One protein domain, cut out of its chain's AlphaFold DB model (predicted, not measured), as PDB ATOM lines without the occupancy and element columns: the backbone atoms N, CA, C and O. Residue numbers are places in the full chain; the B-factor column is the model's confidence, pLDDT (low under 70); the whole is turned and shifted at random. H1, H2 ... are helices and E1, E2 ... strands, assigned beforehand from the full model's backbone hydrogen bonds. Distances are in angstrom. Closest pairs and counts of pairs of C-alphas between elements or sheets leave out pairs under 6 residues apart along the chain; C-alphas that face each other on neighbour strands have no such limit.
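AT A GLANCE: This is residues 8 to 143 of the 145 residues of an uncharacterized protein of Coniochaeta ligniaria NRRL 30616 (UniProt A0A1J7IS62). Little regular structure: two antiparallel strand pairs sit together, E2 with E3 near the middle and E1 with E4 next to E3, while helices H1 and H2 lie far out at opposite ends among long loops. The 136 printed residues run E1 H1 E2 H2 E3 H3 E4, mixed class, with 54 in named elements. The whole is only just compact, close to loose: radius of gyration of the C-alphas 16.8 A, spans 48 by 39 by 29 A.

IN THESE COORDINATES: E1, residues 8 to 11, begins at C-alpha (19.008, -9.135, -42.742). H1 is 30 to 43, 20.4 A; E2 56 to 60; H2 73 to 89, 24.4 A; E3 108 to 112; H3 113 to 116; E4 138 to 142, ending at (24.111, -12.244, -40.036).

HOW THE PARTS SIT: E1 and E4 are antiparallel at 148 degrees, N 10 to O 139 3.0 A; E2 and E3 at 155 degrees, N 57 to O 111 2.8 A. The closest C-alphas of E3 and E4, Leu 110 and Glu 138, are 5.0 A apart. H1 and H2 are apart; in both, every O i to N i+4 pair is within hydrogen-bond range, and H3 is too short for one.

THE WHOLE: The farthest C-alphas, Asp 45 and Glu 99, are 49.9 A apart. The printed part has no cut; E3 to H3 is tight, the other links long. Mean pLDDT of the printed part is 71.5; 51 residues are under 70, among them 86 to 107.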
ATOM      1  N   GLU A   8      20.013  -9.204 -41.690       78.12
ATOM      2  CA  GLU A   8      19.008  -9.135 -42.742       78.12
ATOM      3  C   GLU A   8      17.956 -10.212 -42.504       78.12
ATOM      4  O   GLU A   8      18.272 -11.368 -42.221       78.12
ATOM      5  N   ARG A   9      16.686  -9.822 -42.607       80.12
ATOM      6  CA  ARG A   9      15.571 -10.765 -42.526       80.12
ATOM      7  C   ARG A   9      15.210 -11.214 -43.927       80.12
ATOM      8  O   ARG A   9      14.894 -10.381 -44.774       80.12
ATOM      9  N   CYS A  10      15.233 -12.517 -44.161       83.50
ATOM     10  CA  CYS A  10      14.789 -13.100 -45.419       83.50
ATOM     11  C   CYS A  10      13.778 -14.213 -45.167       83.50
ATOM     12  O   CYS A  10      13.811 -14.896 -44.147       83.50
ATOM     13  N   ARG A  11      12.854 -14.404 -46.105       85.12
ATOM     14  CA  ARG A  11      11.927 -15.534 -46.063       85.12
ATOM     15  C   ARG A  11      12.712 -16.842 -46.201       85.12
ATOM     16  O   ARG A  11      13.570 -16.933 -47.078       85.12
ATOM     17  N   ASP A  12      12.400 -17.856 -45.392       83.31
ATOM     18  CA  ASP A  12      13.048 -19.168 -45.514       83.31
ATOM     19  C   ASP A  12      12.750 -19.784 -46.894       83.31
ATOM     20  O   ASP A  12      11.593 -19.973 -47.258       83.31
ATOM     21  N   SER A  13      13.770 -20.067 -47.703       82.38
ATOM     22  CA  SER A  13      13.582 -20.596 -49.062       82.38
ATOM     23  C   SER A  13      13.517 -22.125 -49.121       82.38
ATOM     24  O   SER A  13      13.376 -22.688 -50.207       82.38
ATOM     25  N   ARG A  14      13.686 -22.818 -47.988       82.12
ATOM     26  CA  ARG A  14      13.670 -24.284 -47.933       82.12
ATOM     27  C   ARG A  14      12.242 -24.817 -48.130       82.12
ATOM     28  O   ARG A  14      11.284 -24.139 -47.765       82.12
ATOM     29  N   PRO A  15      12.061 -26.037 -48.666       81.75
ATOM     30  CA  PRO A  15      10.742 -26.647 -48.853       81.75
ATOM     31  C   PRO A  15      10.178 -27.216 -47.535       81.75
ATOM     32  O   PRO A  15       9.879 -28.400 -47.442       81.75
ATOM     33  N   ILE A  16      10.028 -26.366 -46.518       80.62
ATOM     34  CA  ILE A  16       9.661 -26.734 -45.135       80.62
ATOM     35  C   ILE A  16       8.148 -26.728 -44.872       80.62
ATOM     36  O   ILE A  16       7.708 -26.719 -43.728       80.62
ATOM     37  N   ALA A  17       7.320 -26.683 -45.918       83.12
ATOM     38  CA  ALA A  17       5.869 -26.530 -45.771       83.12
ATOM     39  C   ALA A  17       5.235 -27.656 -44.933       83.12
ATOM     40  O   ALA A  17       4.331 -27.400 -44.142       83.12
ATOM     41  N   GLU A  18       5.725 -28.887 -45.091       80.00
ATOM     42  CA  GLU A  18       5.276 -30.033 -44.296       80.00
ATOM     43  C   GLU A  18       5.770 -29.952 -42.848       80.00
ATOM     44  O   GLU A  18       4.996 -30.220 -41.929       80.00
ATOM     45  N   ASP A  19       7.005 -29.487 -42.631       78.06
ATOM     46  CA  ASP A  19       7.580 -29.305 -41.291       78.06
ATOM     47  C   ASP A  19       6.778 -28.283 -40.468       78.06
ATOM     48  O   ASP A  19       6.609 -28.435 -39.257       78.06
ATOM     49  N   LEU A  20       6.213 -27.265 -41.127       84.06
ATOM     50  CA  LEU A  20       5.396 -26.240 -40.474       84.06
ATOM     51  C   LEU A  20       4.058 -26.764 -39.937       84.06
ATOM     52  O   LEU A  20       3.472 -26.107 -39.081       84.06
ATOM     53  N   LYS A  21       3.568 -27.932 -40.377       81.69
ATOM     54  CA  LYS A  21       2.315 -28.516 -39.852       81.69
ATOM     55  C   LYS A  21       2.448 -28.965 -38.401       81.69
ATOM     56  O   LYS A  21       1.447 -29.082 -37.694       81.69
ATOM     57  N   ARG A  22       3.670 -29.300 -37.982       76.62
ATOM     58  CA  ARG A  22       3.972 -29.861 -36.665       76.62
ATOM     59  C   ARG A  22       5.292 -29.300 -36.148       76.62
ATOM     60  O   ARG A  22       6.319 -29.971 -36.175       76.62
ATOM     61  N   VAL A  23       5.242 -28.071 -35.643       79.12
ATOM     62  CA  VAL A  23       6.395 -27.407 -35.027       79.12
ATOM     63  C   VAL A  23       6.345 -27.568 -33.514       79.12
ATOM     64  O   VAL A  23       5.406 -27.122 -32.855       79.12
ATOM     65  N   TYR A  24       7.385 -28.181 -32.955       75.94
ATOM     66  CA  TYR A  24       7.582 -28.249 -31.513       75.94
ATOM     67  C   TYR A  24       8.170 -26.924 -31.015       75.94
ATOM     68  O   TYR A  24       9.311 -26.589 -31.326       75.94
ATOM     69  N   VAL A  25       7.398 -26.170 -30.231       76.12
ATOM     70  CA  VAL A  25       7.795 -24.844 -29.710       76.12
ATOM     71  C   VAL A  25       8.251 -24.883 -28.247       76.12
ATOM     72  O   VAL A  25       8.336 -23.853 -27.582       76.12
ATOM     73  N   GLY A  26       8.578 -26.074 -27.742       71.56
ATOM     74  CA  GLY A  26       9.041 -26.275 -26.374       71.56
ATOM     75  C   GLY A  26       7.964 -26.797 -25.415       71.56
ATOM     76  O   GLY A  26       6.820 -27.048 -25.802       71.56
ATOM     77  N   PRO A  27       8.341 -26.998 -24.140       68.44
ATOM     78  CA  PRO A  27       7.473 -27.594 -23.125       68.44
ATOM     79  C   PRO A  27       6.419 -26.628 -22.568       68.44
ATOM     80  O   PRO A  27       5.469 -27.068 -21.927       68.44
ATOM     81  N   VAL A  28       6.598 -25.324 -22.778       72.62
ATOM     82  CA  VAL A  28       5.706 -24.271 -22.290       72.62
ATOM     83  C   VAL A  28       5.057 -23.610 -23.492       72.62
ATOM     84  O   VAL A  28       5.752 -23.221 -24.427       72.62
ATOM     85  N   ASP A  29       3.737 -23.457 -23.441       77.56
ATOM     86  CA  ASP A  29       2.978 -22.739 -24.457       77.56
ATOM     87  C   ASP A  29       3.555 -21.324 -24.673       77.56
ATOM     88  O   ASP A  29       3.605 -20.521 -23.730       77.56
ATOM     89  N   PRO A  30       3.994 -20.976 -25.896       80.50
ATOM     90  CA  PRO A  30       4.642 -19.695 -26.170       80.50
ATOM     91  C   PRO A  30       3.720 -18.499 -25.906       80.50
ATOM     92  O   PRO A  30       4.204 -17.406 -25.599       80.50
ATOM     93  N   ARG A  31       2.394 -18.690 -25.933       81.00
ATOM     94  CA  ARG A  31       1.407 -17.649 -25.603       81.00
ATOM     95  C   ARG A  31       1.519 -17.195 -24.151       81.00
ATOM     96  O   ARG A  31       1.244 -16.033 -23.851       81.00
ATOM     97  N   PHE A  32       1.972 -18.073 -23.256       80.88
ATOM     98  CA  PHE A  32       2.253 -17.713 -21.869       80.88
ATOM     99  C   PHE A  32       3.404 -16.701 -21.771       80.88
ATOM    100  O   PHE A  32       3.303 -15.703 -21.063       80.88
ATOM    101  N   MET A  33       4.479 -16.898 -22.538       81.50
ATOM    102  CA  MET A  33       5.594 -15.943 -22.579       81.50
ATOM    103  C   MET A  33       5.165 -14.591 -23.156       81.50
ATOM    104  O   MET A  33       5.548 -13.542 -22.636       81.50
ATOM    105  N   VAL A  34       4.326 -14.609 -24.194       83.75
ATOM    106  CA  VAL A  34       3.767 -13.393 -24.803       83.75
ATOM    107  C   VAL A  34       2.897 -12.617 -23.808       83.75
ATOM    108  O   VAL A  34       3.012 -11.393 -23.708       83.75
ATOM    109  N   SER A  35       2.056 -13.303 -23.028       83.00
ATOM    110  CA  SER A  35       1.193 -12.645 -22.039       83.00
ATOM    111  C   SER A  35       2.000 -11.989 -20.911       83.00
ATOM    112  O   SER A  35       1.715 -10.841 -20.552       83.00
ATOM    113  N   LEU A  36       3.051 -12.660 -20.421       85.06
ATOM    114  CA  LEU A  36       3.989 -12.110 -19.438       85.06
ATOM    115  C   LEU A  36       4.743 -10.894 -19.979       85.06
ATOM    116  O   LEU A  36       4.866  -9.887 -19.279       85.06
ATOM    117  N   TRP A  37       5.201 -10.949 -21.231       85.75
ATOM    118  CA  TRP A  37       5.853  -9.817 -21.885       85.75
ATOM    119  C   TRP A  37       4.933  -8.592 -21.936       85.75
ATOM    120  O   TRP A  37       5.310  -7.510 -21.484       85.75
ATOM    121  N   HIS A  38       3.689  -8.761 -22.389       84.31
ATOM    122  CA  HIS A  38       2.717  -7.666 -22.398       84.31
ATOM    123  C   HIS A  38       2.374  -7.160 -20.992       84.31
ATOM    124  O   HIS A  38       2.156  -5.962 -20.813       84.31
ATOM    125  N   GLN A  39       2.327  -8.037 -19.985       85.62
ATOM    126  CA  GLN A  39       2.148  -7.623 -18.594       85.62
ATOM    127  C   GLN A  39       3.303  -6.747 -18.111       85.62
ATOM    128  O   GLN A  39       3.054  -5.715 -17.491       85.62
ATOM    129  N   MET A  40       4.540  -7.122 -18.429       89.19
ATOM    130  CA  MET A  40       5.717  -6.341 -18.069       89.19
ATOM    131  C   MET A  40       5.711  -4.966 -18.750       89.19
ATOM    132  O   MET A  40       5.944  -3.961 -18.085       89.19
ATOM    133  N   LEU A  41       5.370  -4.892 -20.041       86.75
ATOM    134  CA  LEU A  41       5.257  -3.610 -20.752       86.75
ATOM    135  C   LEU A  41       4.228  -2.673 -20.106       86.75
ATOM    136  O   LEU A  41       4.502  -1.485 -19.952       86.75
ATOM    137  N   ARG A  42       3.081  -3.211 -19.665       86.06
ATOM    138  CA  ARG A  42       2.072  -2.439 -18.921       86.06
ATOM    139  C   ARG A  42       2.606  -1.922 -17.586       86.06
ATOM    140  O   ARG A  42       2.307  -0.796 -17.216       86.06
ATOM    141  N   GLN A  43       3.382  -2.729 -16.863       89.38
ATOM    142  CA  GLN A  43       3.982  -2.317 -15.588       89.38
ATOM    143  C   GLN A  43       5.049  -1.231 -15.758       89.38
ATOM    144  O   GLN A  43       5.236  -0.418 -14.858       89.38
ATOM    145  N   LEU A  44       5.733  -1.218 -16.902       89.62
ATOM    146  CA  LEU A  44       6.765  -0.238 -17.241       89.62
ATOM    147  C   LEU A  44       6.213   1.016 -17.942       89.62
ATOM    148  O   LEU A  44       7.002   1.844 -18.387       89.62
ATOM    149  N   ASP A  45       4.888   1.147 -18.059       85.69
ATOM    150  CA  ASP A  45       4.197   2.240 -18.764       85.69
ATOM    151  C   ASP A  45       4.665   2.432 -20.223       85.69
ATOM    152  O   ASP A  45       4.651   3.525 -20.795       85.69
ATOM    153  N   VAL A  46       5.087   1.336 -20.865       82.69
ATOM    154  CA  VAL A  46       5.477   1.336 -22.277       82.69
ATOM    155  C   VAL A  46       4.215   1.223 -23.126       82.69
ATOM    156  O   VAL A  46       3.775   0.139 -23.509       82.69
ATOM    157  N   SER A  47       3.620   2.376 -23.421       66.81
ATOM    158  CA  SER A  47       2.472   2.501 -24.318       66.81
ATOM    159  C   SER A  47       2.934   2.622 -25.773       66.81
ATOM    160  O   SER A  47       2.947   3.705 -26.352       66.81
ATOM    161  N   THR A  48       3.345   1.513 -26.390       64.00
ATOM    162  CA  THR A  48       3.556   1.493 -27.847       64.00
ATOM    163  C   THR A  48       2.208   1.393 -28.564       64.00
ATOM    164  O   THR A  48       1.447   0.473 -28.248       64.00
ATOM    165  N   PRO A  49       1.896   2.262 -29.546       63.19
ATOM    166  CA  PRO A  49       0.697   2.098 -30.356       63.19
ATOM    167  C   PRO A  49       0.726   0.718 -31.041       63.19
ATOM    168  O   PRO A  49       1.768   0.352 -31.599       63.19
ATOM    169  N   PRO A  50      -0.388  -0.040 -31.050       57.91
ATOM    170  CA  PRO A  50      -0.455  -1.371 -31.666       57.91
ATOM    171  C   PRO A  50      -0.041  -1.387 -33.143       57.91
ATOM    172  O   PRO A  50       0.361  -2.414 -33.671       57.91
ATOM    173  N   THR A  51      -0.125  -0.238 -33.812       58.94
ATOM    174  CA  THR A  51       0.203  -0.060 -35.228       58.94
ATOM    175  C   THR A  51       1.683   0.194 -35.503       58.94
ATOM    176  O   THR A  51       2.081   0.176 -36.661       58.94
ATOM    177  N   THR A  52       2.503   0.469 -34.482       65.44
ATOM    178  CA  THR A  52       3.908   0.873 -34.681       65.44
ATOM    179  C   THR A  52       4.901  -0.232 -34.339       65.44
ATOM    180  O   THR A  52       6.013  -0.230 -34.860       65.44
ATOM    181  N   THR A  53       4.528  -1.175 -33.469       71.25
ATOM    182  CA  THR A  53       5.456  -2.202 -32.974       71.25
ATOM    183  C   THR A  53       5.007  -3.587 -33.404       71.25
ATOM    184  O   THR A  53       4.017  -4.111 -32.901       71.25
ATOM    185  N   HIS A  54       5.767  -4.185 -34.317       78.31
ATOM    186  CA  HIS A  54       5.590  -5.571 -34.728       78.31
ATOM    187  C   HIS A  54       6.458  -6.475 -33.860       78.31
ATOM    188  O   HIS A  54       7.679  -6.323 -33.820       78.31
ATOM    189  N   TYR A  55       5.826  -7.417 -33.172       82.81
ATOM    190  CA  TYR A  55       6.518  -8.412 -32.369       82.81
ATOM    191  C   TYR A  55       6.677  -9.705 -33.167       82.81
ATOM    192  O   TYR A  55       5.775 -10.119 -33.896       82.81
ATOM    193  N   GLN A  56       7.826 -10.354 -33.002       86.12
ATOM    194  CA  GLN A  56       8.107 -11.662 -33.578       86.12
ATOM    195  C   GLN A  56       8.511 -12.628 -32.467       86.12
ATOM    196  O   GLN A  56       9.213 -12.256 -31.524       86.12
ATOM    197  N   TYR A  57       8.059 -13.869 -32.583       85.88
ATOM    198  CA  TYR A  57       8.451 -14.973 -31.730       85.88
ATOM    199  C   TYR A  57       9.566 -15.767 -32.406       85.88
ATOM    200  O   TYR A  57       9.415 -16.239 -33.533       85.88
ATOM    201  N   LEU A  58      10.691 -15.899 -31.707       85.50
ATOM    202  CA  LEU A  58      11.831 -16.674 -32.167       85.50
ATOM    203  C   LEU A  58      11.690 -18.127 -31.709       85.50
ATOM    204  O   LEU A  58      11.867 -18.436 -30.531       85.50
ATOM    205  N   VAL A  59      11.443 -19.021 -32.662       81.06
ATOM    206  CA  VAL A  59      11.590 -20.463 -32.481       81.06
ATOM    207  C   VAL A  59      13.043 -20.804 -32.781       81.06
ATOM    208  O   VAL A  59      13.474 -20.862 -33.932       81.06
ATOM    209  N   ALA A  60      13.813 -20.979 -31.715       77.62
ATOM    210  CA  ALA A  60      15.214 -21.346 -31.784       77.62
ATOM    211  C   ALA A  60      15.422 -22.696 -31.122       77.62
ATOM    212  O   ALA A  60      15.045 -22.900 -29.965       77.62
ATOM    213  N   PHE A  61      16.108 -23.587 -31.823       71.56
ATOM    214  CA  PHE A  61      16.632 -24.766 -31.171       71.56
ATOM    215  C   PHE A  61      17.869 -24.386 -30.343       71.56
ATOM    216  O   PHE A  61      18.860 -23.884 -30.875       71.56
ATOM    217  N   THR A  62      17.816 -24.632 -29.033       66.88
ATOM    218  CA  THR A  62      18.991 -24.521 -28.163       66.88
ATOM    219  C   THR A  62      19.534 -25.923 -27.922       66.88
ATOM    220  O   THR A  62      18.809 -26.728 -27.342       66.88
ATOM    221  N   PRO A  63      20.783 -26.239 -28.312       64.50
ATOM    222  CA  PRO A  63      21.383 -27.529 -27.999       64.50
ATOM    223  C   PRO A  63      21.559 -27.659 -26.487       64.50
ATOM    224  O   PRO A  63      22.504 -27.137 -25.896       64.50
ATOM    225  N   VAL A  64      20.609 -28.342 -25.856       57.06
ATOM    226  CA  VAL A  64      20.669 -28.795 -24.466       57.06
ATOM    227  C   VAL A  64      20.999 -30.286 -24.446       57.06
ATOM    228  O   VAL A  64      20.491 -31.051 -25.257       57.06
ATOM    229  N   GLY A  65      21.874 -30.711 -23.530       59.81
ATOM    230  CA  GLY A  65      22.228 -32.124 -23.342       59.81
ATOM    231  C   GLY A  65      23.726 -32.431 -23.443       59.81
ATOM    232  O   GLY A  65      24.572 -31.538 -23.423       59.81
ATOM    233  N   LYS A  66      24.057 -33.730 -23.531       55.50
ATOM    234  CA  LYS A  66      25.428 -34.277 -23.400       55.50
ATOM    235  C   LYS A  66      26.429 -33.769 -24.444       55.50
ATOM    236  O   LYS A  66      27.629 -33.816 -24.196       55.50
ATOM    237  N   LEU A  67      25.949 -33.303 -25.596       61.78
ATOM    238  CA  LEU A  67      26.784 -32.823 -26.702       61.78
ATOM    239  C   LEU A  67      27.196 -31.351 -26.552       61.78
ATOM    240  O   LEU A  67      28.104 -30.904 -27.247       61.78
ATOM    241  N   GLY A  68      26.592 -30.622 -25.607       66.75
ATOM    242  CA  GLY A  68      27.005 -29.273 -25.235       66.75
ATOM    243  C   GLY A  68      26.841 -28.224 -26.341       66.75
ATOM    244  O   GLY A  68      25.971 -28.311 -27.204       66.75
ATOM    245  N   ARG A  69      27.680 -27.182 -26.264       68.25
ATOM    246  CA  ARG A  69      27.703 -26.055 -27.205       68.25
ATOM    247  C   ARG A  69      28.068 -26.549 -28.608       68.25
ATOM    248  O   ARG A  69      28.959 -27.377 -28.751       68.25
ATOM    249  N   VAL A  70      27.443 -25.963 -29.630       71.69
ATOM    250  CA  VAL A  70      27.730 -26.209 -31.051       71.69
ATOM    251  C   VAL A  70      28.571 -25.042 -31.598       71.69
ATOM    252  O   VAL A  70      28.001 -24.048 -32.048       71.69
ATOM    253  N   PRO A  71      29.912 -25.067 -31.466       72.31
ATOM    254  CA  PRO A  71      30.766 -23.952 -31.879       72.31
ATOM    255  C   PRO A  71      31.012 -23.884 -33.391       72.31
ATOM    256  O   PRO A  71      31.426 -22.835 -33.879       72.31
ATOM    257  N   ASP A  72      30.809 -24.979 -34.127       75.19
ATOM    258  CA  ASP A  72      31.176 -25.082 -35.540       75.19
ATOM    259  C   ASP A  72      30.233 -26.001 -36.339       75.19
ATOM    260  O   ASP A  72      29.346 -26.673 -35.810       75.19
ATOM    261  N   LEU A  73      30.427 -26.042 -37.659       72.94
ATOM    262  CA  LEU A  73      29.602 -26.852 -38.556       72.94
ATOM    263  C   LEU A  73      29.731 -28.364 -38.288       72.94
ATOM    264  O   LEU A  73      28.776 -29.116 -38.485       72.94
ATOM    265  N   THR A  74      30.907 -28.832 -37.873       76.75
ATOM    266  CA  THR A  74      31.159 -30.263 -37.644       76.75
ATOM    267  C   THR A  74      30.413 -30.744 -36.407       76.75
ATOM    268  O   THR A  74      29.709 -31.752 -36.465       76.75
ATOM    269  N   SER A  75      30.505 -29.990 -35.315       77.00
ATOM    270  CA  SER A  75      29.732 -30.198 -34.093       77.00
ATOM    271  C   SER A  75      28.231 -30.096 -34.357       77.00
ATOM    272  O   SER A  75      27.496 -30.945 -33.863       77.00
ATOM    273  N   ALA A  76      27.779 -29.180 -35.224       74.56
ATOM    274  CA  ALA A  76      26.370 -29.096 -35.626       74.56
ATOM    275  C   ALA A  76      25.894 -30.375 -36.332       74.56
ATOM    276  O   ALA A  76      24.846 -30.922 -36.002       74.56
ATOM    277  N   LYS A  77      26.693 -30.905 -37.271       75.88
ATOM    278  CA  LYS A  77      26.393 -32.157 -37.991       75.88
ATOM    279  C   LYS A  77      26.426 -33.396 -37.100       75.88
ATOM    280  O   LYS A  77      25.729 -34.368 -37.387       75.88
ATOM    281  N   THR A  78      27.297 -33.420 -36.096       78.50
ATOM    282  CA  THR A  78      27.362 -34.518 -35.121       78.50
ATOM    283  C   THR A  78      26.166 -34.459 -34.184       78.50
ATOM    284  O   THR A  78      25.506 -35.471 -33.982       78.50
ATOM    285  N   TRP A  79      25.845 -33.262 -33.694       76.88
ATOM    286  CA  TRP A  79      24.673 -33.022 -32.868       76.88
ATOM    287  C   TRP A  79      23.383 -33.460 -33.570       76.88
ATOM    288  O   TRP A  79      22.638 -34.260 -33.020       76.88
ATOM    289  N   LEU A  80      23.199 -33.053 -34.831       74.62
ATOM    290  CA  LEU A  80      22.096 -33.485 -35.697       74.62
ATOM    291  C   LEU A  80      21.898 -34.997 -35.738       74.62
ATOM    292  O   LEU A  80      20.776 -35.484 -35.665       74.62
ATOM    293  N   ARG A  81      22.992 -35.742 -35.913       76.38
ATOM    294  CA  ARG A  81      22.941 -37.201 -36.036       76.38
ATOM    295  C   ARG A  81      22.497 -37.861 -34.743       76.38
ATOM    296  O   ARG A  81      21.703 -38.793 -34.795       76.38
ATOM    297  N   GLU A  82      22.998 -37.373 -33.614       77.00
ATOM    298  CA  GLU A  82      22.564 -37.862 -32.312       77.00
ATOM    299  C   GLU A  82      21.107 -37.492 -32.060       77.00
ATOM    300  O   GLU A  82      20.325 -38.379 -31.762       77.00
ATOM    301  N   GLU A  83      20.698 -36.246 -32.279       73.56
ATOM    302  CA  GLU A  83      19.300 -35.837 -32.116       73.56
ATOM    303  C   GLU A  83      18.356 -36.736 -32.935       73.56
ATOM    304  O   GLU A  83      17.425 -37.327 -32.394       73.56
ATOM    305  N   LEU A  84      18.659 -36.952 -34.221       71.25
ATOM    306  CA  LEU A  84      17.909 -37.872 -35.085       71.25
ATOM    307  C   LEU A  84      17.854 -39.305 -34.539       71.25
ATOM    308  O   LEU A  84      16.839 -39.983 -34.703       71.25
ATOM    309  N   ARG A  85      18.935 -39.780 -33.911       73.12
ATOM    310  CA  ARG A  85      18.987 -41.093 -33.260       73.12
ATOM    311  C   ARG A  85      18.055 -41.141 -32.050       73.12
ATOM    312  O   ARG A  85      17.256 -42.064 -31.957       73.12
ATOM    313  N   TRP A  86      18.101 -40.133 -31.178       67.88
ATOM    314  CA  TRP A  86      17.232 -40.036 -29.998       67.88
ATOM    315  C   TRP A  86      15.748 -40.016 -30.382       67.88
ATOM    316  O   TRP A  86      14.969 -40.782 -29.821       67.88
ATOM    317  N   TRP A  87      15.363 -39.224 -31.389       64.81
ATOM    318  CA  TRP A  87      13.981 -39.200 -31.888       64.81
ATOM    319  C   TRP A  87      13.517 -40.552 -32.445       64.81
ATOM    320  O   TRP A  87      12.349 -40.899 -32.292       64.81
ATOM    321  N   ARG A  88      14.414 -41.329 -33.068       66.12
ATOM    322  CA  ARG A  88      14.102 -42.668 -33.599       66.12
ATOM    323  C   ARG A  88      14.036 -43.754 -32.525       66.12
ATOM    324  O   ARG A  88      13.230 -44.667 -32.657       66.12
ATOM    325  N   GLU A  89      14.909 -43.697 -31.520       67.81
ATOM    326  CA  GLU A  89      15.113 -44.784 -30.551       67.81
ATOM    327  C   GLU A  89      14.311 -44.603 -29.250       67.81
ATOM    328  O   GLU A  89      13.846 -45.590 -28.685       67.81
ATOM    329  N   GLU A  90      14.135 -43.366 -28.772       58.62
ATOM    330  CA  GLU A  90      13.604 -43.063 -27.429       58.62
ATOM    331  C   GLU A  90      12.442 -42.047 -27.433       58.62
ATOM    332  O   GLU A  90      11.950 -41.661 -26.371       58.62
ATOM    333  N   GLY A  91      11.985 -41.608 -28.610       54.78
ATOM    334  CA  GLY A  91      10.865 -40.676 -28.738       54.78
ATOM    335  C   GLY A  91       9.565 -41.224 -28.131       54.78
ATOM    336  O   GLY A  91       9.222 -42.393 -28.306       54.78
ATOM    337  N   ASP A  92       8.820 -40.367 -27.429       48.44
ATOM    338  CA  ASP A  92       7.474 -40.679 -26.937       48.44
ATOM    339  C   ASP A  92       6.591 -41.156 -28.113       48.44
ATOM    340  O   ASP A  92       6.430 -40.414 -29.085       48.44
ATOM    341  N   PRO A  93       5.995 -42.365 -28.067       45.44
ATOM    342  CA  PRO A  93       5.188 -42.895 -29.169       45.44
ATOM    343  C   PRO A  93       3.956 -42.031 -29.494       45.44
ATOM    344  O   PRO A  93       3.448 -42.087 -30.618       45.44
ATOM    345  N   SER A  94       3.496 -41.188 -28.557       46.69
ATOM    346  CA  SER A  94       2.439 -40.197 -28.809       46.69
ATOM    347  C   SER A  94       2.896 -39.015 -29.681       46.69
ATOM    348  O   SER A  94       2.070 -38.325 -30.277       46.69
ATOM    349  N   GLN A  95       4.211 -38.822 -29.807       49.34
ATOM    350  CA  GLN A  95       4.885 -37.830 -30.645       49.34
ATOM    351  C   GLN A  95       5.626 -38.504 -31.805       49.34
ATOM    352  O   GLN A  95       6.661 -38.012 -32.244       49.34
ATOM    353  N   SER A  96       5.111 -39.632 -32.308       41.81
ATOM    354  CA  SER A  96       5.672 -40.307 -33.481       41.81
ATOM    355  C   SER A  96       5.684 -39.356 -34.686       41.81
ATOM    356  O   SER A  96       4.665 -39.058 -35.317       41.81
ATOM    357  N   ILE A  97       6.870 -38.824 -34.968       46.97
ATOM    358  CA  ILE A  97       7.191 -38.090 -36.186       46.97
ATOM    359  C   ILE A  97       7.396 -39.166 -37.258       46.97
ATOM    360  O   ILE A  97       8.199 -40.077 -37.072       46.97
ATOM    361  N   GLY A  98       6.586 -39.126 -38.319       40.91
ATOM    362  CA  GLY A  98       6.565 -40.152 -39.365       40.91
ATOM    363  C   GLY A  98       7.915 -40.346 -40.062       40.91
ATOM    364  O   GLY A  98       8.809 -39.507 -39.979       40.91
ATOM    365  N   GLU A  99       8.043 -41.467 -40.776       43.69
ATOM    366  CA  GLU A  99       9.281 -41.932 -41.425       43.69
ATOM    367  C   GLU A  99       9.867 -40.958 -42.471       43.69
ATOM    368  O   GLU A  99      11.052 -41.056 -42.793       43.69
ATOM    369  N   ASP A 100       9.090 -39.968 -42.918       44.88
ATOM    370  CA  ASP A 100       9.521 -38.846 -43.758       44.88
ATOM    371  C   ASP A 100      10.063 -37.681 -42.914       44.88
ATOM    372  O   ASP A 100       9.563 -36.556 -42.965       44.88
ATOM    373  N   MET A 101      11.119 -37.921 -42.129       45.72
ATOM    374  CA  MET A 101      11.921 -36.814 -41.600       45.72
ATOM    375  C   MET A 101      12.654 -36.135 -42.760       45.72
ATOM    376  O   MET A 101      13.823 -36.415 -43.044       45.72
ATOM    377  N   VAL A 102      11.954 -35.213 -43.422       45.62
ATOM    378  CA  VAL A 102      12.573 -34.099 -44.134       45.62
ATOM    379  C   VAL A 102      13.549 -33.466 -43.142       45.62
ATOM    380  O   VAL A 102      13.224 -33.283 -41.970       45.62
ATOM    381  N   ALA A 103      14.798 -33.291 -43.576       48.31
ATOM    382  CA  ALA A 103      15.920 -32.895 -42.733       48.31
ATOM    383  C   ALA A 103      15.495 -31.850 -41.694       48.31
ATOM    384  O   ALA A 103      15.112 -30.750 -42.090       48.31
ATOM    385  N   THR A 104      15.569 -32.193 -40.398       47.84
ATOM    386  CA  THR A 104      15.232 -31.281 -39.298       47.84
ATOM    387  C   THR A 104      15.817 -29.917 -39.613       47.84
ATOM    388  O   THR A 104      17.040 -29.766 -39.716       47.84
ATOM    389  N   ALA A 105      14.939 -28.944 -39.838       48.47
ATOM    390  CA  ALA A 105      15.342 -27.598 -40.170       48.47
ATOM    391  C   ALA A 105      16.022 -26.995 -38.939       48.47
ATOM    392  O   ALA A 105      15.389 -26.371 -38.095       48.47
ATOM    393  N   ILE A 106      17.336 -27.183 -38.822       50.97
ATOM    394  CA  ILE A 106      18.123 -26.427 -37.857       50.97
ATOM    395  C   ILE A 106      18.123 -24.989 -38.325       50.97
ATOM    396  O   ILE A 106      18.472 -24.678 -39.470       50.97
ATOM    397  N   GLY A 107      17.679 -24.119 -37.436       60.16
ATOM    398  CA  GLY A 107      17.555 -22.713 -37.718       60.16
ATOM    399  C   GLY A 107      16.880 -21.964 -36.586       60.16
ATOM    400  O   GLY A 107      16.414 -22.530 -35.598       60.16
ATOM    401  N   PHE A 108      16.871 -20.659 -36.780       74.25
ATOM    402  CA  PHE A 108      16.176 -19.680 -35.973       74.25
ATOM    403  C   PHE A 108      15.012 -19.213 -36.838       74.25
ATOM    404  O   PHE A 108      15.234 -18.482 -37.804       74.25
ATOM    405  N   TRP A 109      13.803 -19.693 -36.562       86.31
ATOM    406  CA  TRP A 109      12.611 -19.236 -37.264       86.31
ATOM    407  C   TRP A 109      11.982 -18.080 -36.509       86.31
ATOM    408  O   TRP A 109      11.680 -18.185 -35.321       86.31
ATOM    409  N   LEU A 110      11.765 -16.979 -37.213       87.25
ATOM    410  CA  LEU A 110      10.996 -15.854 -36.715       87.25
ATOM    411  C   LEU A 110       9.576 -15.964 -37.255       87.25
ATOM    412  O   LEU A 110       9.364 -15.944 -38.469       87.25
ATOM    413  N   PHE A 111       8.614 -16.064 -36.343       88.50
ATOM    414  CA  PHE A 111       7.193 -16.013 -36.664       88.50
ATOM    415  C   PHE A 111       6.587 -14.703 -36.160       88.50
ATOM    416  O   PHE A 111       6.969 -14.230 -35.088       88.50
ATOM    417  N   PRO A 112       5.633 -14.102 -36.884       88.88
ATOM    418  CA  PRO A 112       4.817 -13.024 -36.329       88.88
ATOM    419  C   PRO A 112       4.010 -13.549 -35.124       88.88
ATOM    420  O   PRO A 112       3.659 -14.730 -35.092       88.88
ATOM    421  N   LEU A 113       3.719 -12.715 -34.116       85.88
ATOM    422  CA  LEU A 113       2.957 -13.170 -32.934       85.88
ATOM    423  C   LEU A 113       1.568 -13.711 -33.293       85.88
ATOM    424  O   LEU A 113       1.046 -14.581 -32.598       85.88
ATOM    425  N   GLU A 114       0.988 -13.230 -34.389       84.69
ATOM    426  CA  GLU A 114      -0.284 -13.683 -34.941       84.69
ATOM    427  C   GLU A 114      -0.263 -15.184 -35.269       84.69
ATOM    428  O   GLU A 114      -1.291 -15.849 -35.133       84.69
ATOM    429  N   ALA A 115       0.915 -15.739 -35.588       85.50
ATOM    430  CA  ALA A 115       1.115 -17.170 -35.815       85.50
ATOM    431  C   ALA A 115       0.858 -18.028 -34.571       85.50
ATOM    432  O   ALA A 115       0.624 -19.227 -34.693       85.50
ATOM    433  N   LEU A 116       0.876 -17.424 -33.381       79.44
ATOM    434  CA  LEU A 116       0.597 -18.110 -32.127       79.44
ATOM    435  C   LEU A 116      -0.905 -18.106 -31.768       79.44
ATOM    436  O   LEU A 116      -1.273 -18.665 -30.738       79.44
ATOM    437  N   SER A 117      -1.784 -17.484 -32.571       66.75
ATOM    438  CA  SER A 117      -3.220 -17.292 -32.269       66.75
ATOM    439  C   SER A 117      -4.135 -17.962 -33.313       66.75
ATOM    440  O   SER A 117      -3.811 -17.985 -34.493       66.75
ATOM    441  N   THR A 118      -5.254 -18.599 -32.933       51.12
ATOM    442  CA  THR A 118      -6.529 -17.917 -32.599       51.12
ATOM    443  C   THR A 118      -7.323 -18.479 -31.402       51.12
ATOM    444  O   THR A 118      -8.294 -17.850 -30.991       51.12
ATOM    445  N   GLN A 119      -6.958 -19.609 -30.787       47.38
ATOM    446  CA  GLN A 119      -7.708 -20.173 -29.643       47.38
ATOM    447  C   GLN A 119      -7.095 -19.779 -28.294       47.38
ATOM    448  O   GLN A 119      -6.477 -20.591 -27.614       47.38
ATOM    449  N   ALA A 120      -7.235 -18.509 -27.916       45.22
ATOM    450  CA  ALA A 120      -6.676 -17.939 -26.686       45.22
ATOM    451  C   ALA A 120      -7.284 -18.475 -25.371       45.22
ATOM    452  O   ALA A 120      -6.830 -18.071 -24.304       45.22
ATOM    453  N   GLU A 121      -8.294 -19.347 -25.412       45.59
ATOM    454  CA  GLU A 121      -9.061 -19.666 -24.200       45.59
ATOM    455  C   GLU A 121      -8.408 -20.694 -23.273       45.59
ATOM    456  O   GLU A 121      -8.689 -20.670 -22.080       45.59
ATOM    457  N   GLU A 122      -7.457 -21.509 -23.735       47.84
ATOM    458  CA  GLU A 122      -6.745 -22.438 -22.849       47.84
ATOM    459  C   GLU A 122      -5.261 -22.507 -23.223       47.84
ATOM    460  O   GLU A 122      -4.815 -23.335 -24.023       47.84
ATOM    461  N   ALA A 123      -4.471 -21.587 -22.661       53.16
ATOM    462  CA  ALA A 123      -3.024 -21.754 -22.619       53.16
ATOM    463  C   ALA A 123      -2.709 -22.947 -21.704       53.16
ATOM    464  O   ALA A 123      -3.020 -22.929 -20.512       53.16
ATOM    465  N   SER A 124      -2.137 -24.008 -22.267       52.56
ATOM    466  CA  SER A 124      -1.843 -25.243 -21.537       52.56
ATOM    467  C   SER A 124      -0.415 -25.206 -21.000       52.56
ATOM    468  O   SER A 124       0.504 -24.765 -21.679       52.56
ATOM    469  N   MET A 125      -0.182 -25.735 -19.796       50.75
ATOM    470  CA  MET A 125       1.178 -25.914 -19.258       50.75
ATOM    471  C   MET A 125       1.942 -27.087 -19.905       50.75
ATOM    472  O   MET A 125       2.963 -27.520 -19.374       50.75
ATOM    473  N   ARG A 126       1.423 -27.670 -20.993       52.44
ATOM    474  CA  ARG A 126       2.007 -28.837 -21.662       52.44
ATOM    475  C   ARG A 126       2.657 -28.449 -22.982       52.44
ATOM    476  O   ARG A 126       2.196 -27.533 -23.656       52.44
ATOM    477  N   SER A 127       3.670 -29.229 -23.356       56.53
ATOM    478  CA  SER A 127       4.357 -29.148 -24.640       56.53
ATOM    479  C   SER A 127       3.351 -29.094 -25.782       56.53
ATOM    480  O   SER A 127       2.489 -29.970 -25.884       56.53
ATOM    481  N   GLN A 128       3.463 -28.077 -26.633       66.94
ATOM    482  CA  GLN A 128       2.516 -27.868 -27.718       66.94
ATOM    483  C   GLN A 128       3.219 -28.058 -29.057       66.94
ATOM    484  O   GLN A 128       4.199 -27.388 -29.375       66.94
ATOM    485  N   MET A 129       2.703 -29.002 -29.837       75.31
ATOM    486  CA  MET A 129       2.953 -29.043 -31.270       75.31
ATOM    487  C   MET A 129       2.013 -28.024 -31.918       75.31
ATOM    488  O   MET A 129       0.813 -28.045 -31.637       75.31
ATOM    489  N   MET A 130       2.540 -27.129 -32.747       78.38
ATOM    490  CA  MET A 130       1.759 -26.081 -33.409       78.38
ATOM    491  C   MET A 130       1.753 -26.276 -34.922       78.38
ATOM    492  O   MET A 130       2.771 -26.640 -35.509       78.38
ATOM    493  N   ASP A 131       0.606 -26.001 -35.543       83.19
ATOM    494  CA  ASP A 131       0.508 -25.817 -36.989       83.19
ATOM    495  C   ASP A 131       0.773 -24.341 -37.307       83.19
ATOM    496  O   ASP A 131      -0.003 -23.460 -36.936       83.19
ATOM    497  N   LEU A 132       1.903 -24.080 -37.961       86.62
ATOM    498  CA  LEU A 132       2.378 -22.753 -38.344       86.62
ATOM    499  C   LEU A 132       2.338 -22.542 -39.865       86.62
ATOM    500  O   LEU A 132       2.891 -21.566 -40.368       86.62
ATOM    501  N   THR A 133       1.664 -23.413 -40.623       86.94
ATOM    502  CA  THR A 133       1.607 -23.334 -42.097       86.94
ATOM    503  C   THR A 133       1.017 -22.025 -42.629       86.94
ATOM    504  O   THR A 133       1.374 -21.589 -43.725       86.94
ATOM    505  N   GLY A 134       0.157 -21.363 -41.848       86.50
ATOM    506  CA  GLY A 134      -0.420 -20.058 -42.188       86.50
ATOM    507  C   GLY A 134       0.584 -18.899 -42.185       86.50
ATOM    508  O   GLY A 134       0.291 -17.845 -42.747       86.50
ATOM    509  N   HIS A 135       1.765 -19.081 -41.587       89.06
ATOM    510  CA  HIS A 135       2.776 -18.038 -41.443       89.06
ATOM    511  C   HIS A 135       4.153 -18.578 -41.812       89.06
ATOM    512  O   HIS A 135       4.807 -19.263 -41.034       89.06
ATOM    513  N   TRP A 136       4.618 -18.243 -43.013       89.00
ATOM    514  CA  TRP A 136       5.938 -18.673 -43.456       89.00
ATOM    515  C   TRP A 136       7.046 -17.982 -42.640       89.00
ATOM    516  O   TRP A 136       7.001 -16.754 -42.527       89.00
ATOM    517  N   PRO A 137       8.039 -18.713 -42.102       88.88
ATOM    518  CA  PRO A 137       9.032 -18.120 -41.217       88.88
ATOM    519  C   PRO A 137      10.045 -17.244 -41.959       88.88
ATOM    520  O   PRO A 137      10.385 -17.468 -43.129       88.88
ATOM    521  N   GLU A 138      10.578 -16.272 -41.226       88.50
ATOM    522  CA  GLU A 138      11.757 -15.500 -41.615       88.50
ATOM    523  C   GLU A 138      13.019 -16.067 -40.943       88.50
ATOM    524  O   GLU A 138      12.972 -16.616 -39.839       88.50
ATOM    525  N   LEU A 139      14.161 -15.909 -41.608       82.62
ATOM    526  CA  LEU A 139      15.500 -16.181 -41.101       82.62
ATOM    527  C   LEU A 139      16.209 -14.853 -40.836       82.62
ATOM    528  O   LEU A 139      16.160 -13.945 -41.665       82.62
ATOM    529  N   ALA A 140      16.905 -14.756 -39.704       76.75
ATOM    530  CA  ALA A 140      17.826 -13.658 -39.426       76.75
ATOM    531  C   ALA A 140      19.234 -14.047 -39.894       76.75
ATOM    532  O   ALA A 140      19.934 -14.811 -39.226       76.75
ATOM    533  N   LEU A 141      19.645 -13.540 -41.053       71.31
ATOM    534  CA  LEU A 141      20.980 -13.753 -41.596       71.31
ATOM    535  C   LEU A 141      21.928 -12.693 -41.046       71.31
ATOM    536  O   LEU A 141      21.673 -11.499 -41.169       71.31
ATOM    537  N   MET A 142      23.026 -13.133 -40.438       67.81
ATOM    538  CA  MET A 142      24.111 -12.244 -40.036       67.81
ATOM    539  C   MET A 142      25.075 -12.084 -41.206       67.81
ATOM    540  O   MET A 142      25.555 -13.087 -41.738       67.81
ATOM    541  N   ASP A 143      25.381 -10.846 -41.583       61.06
ATOM    542  CA  ASP A 143      26.419 -10.580 -42.576       61.06
ATOM    543  C   ASP A 143      27.796 -10.832 -41.940       61.06
ATOM    544  O   ASP A 143      28.258 -10.072 -41.083       61.06
TER     545      ASP A 143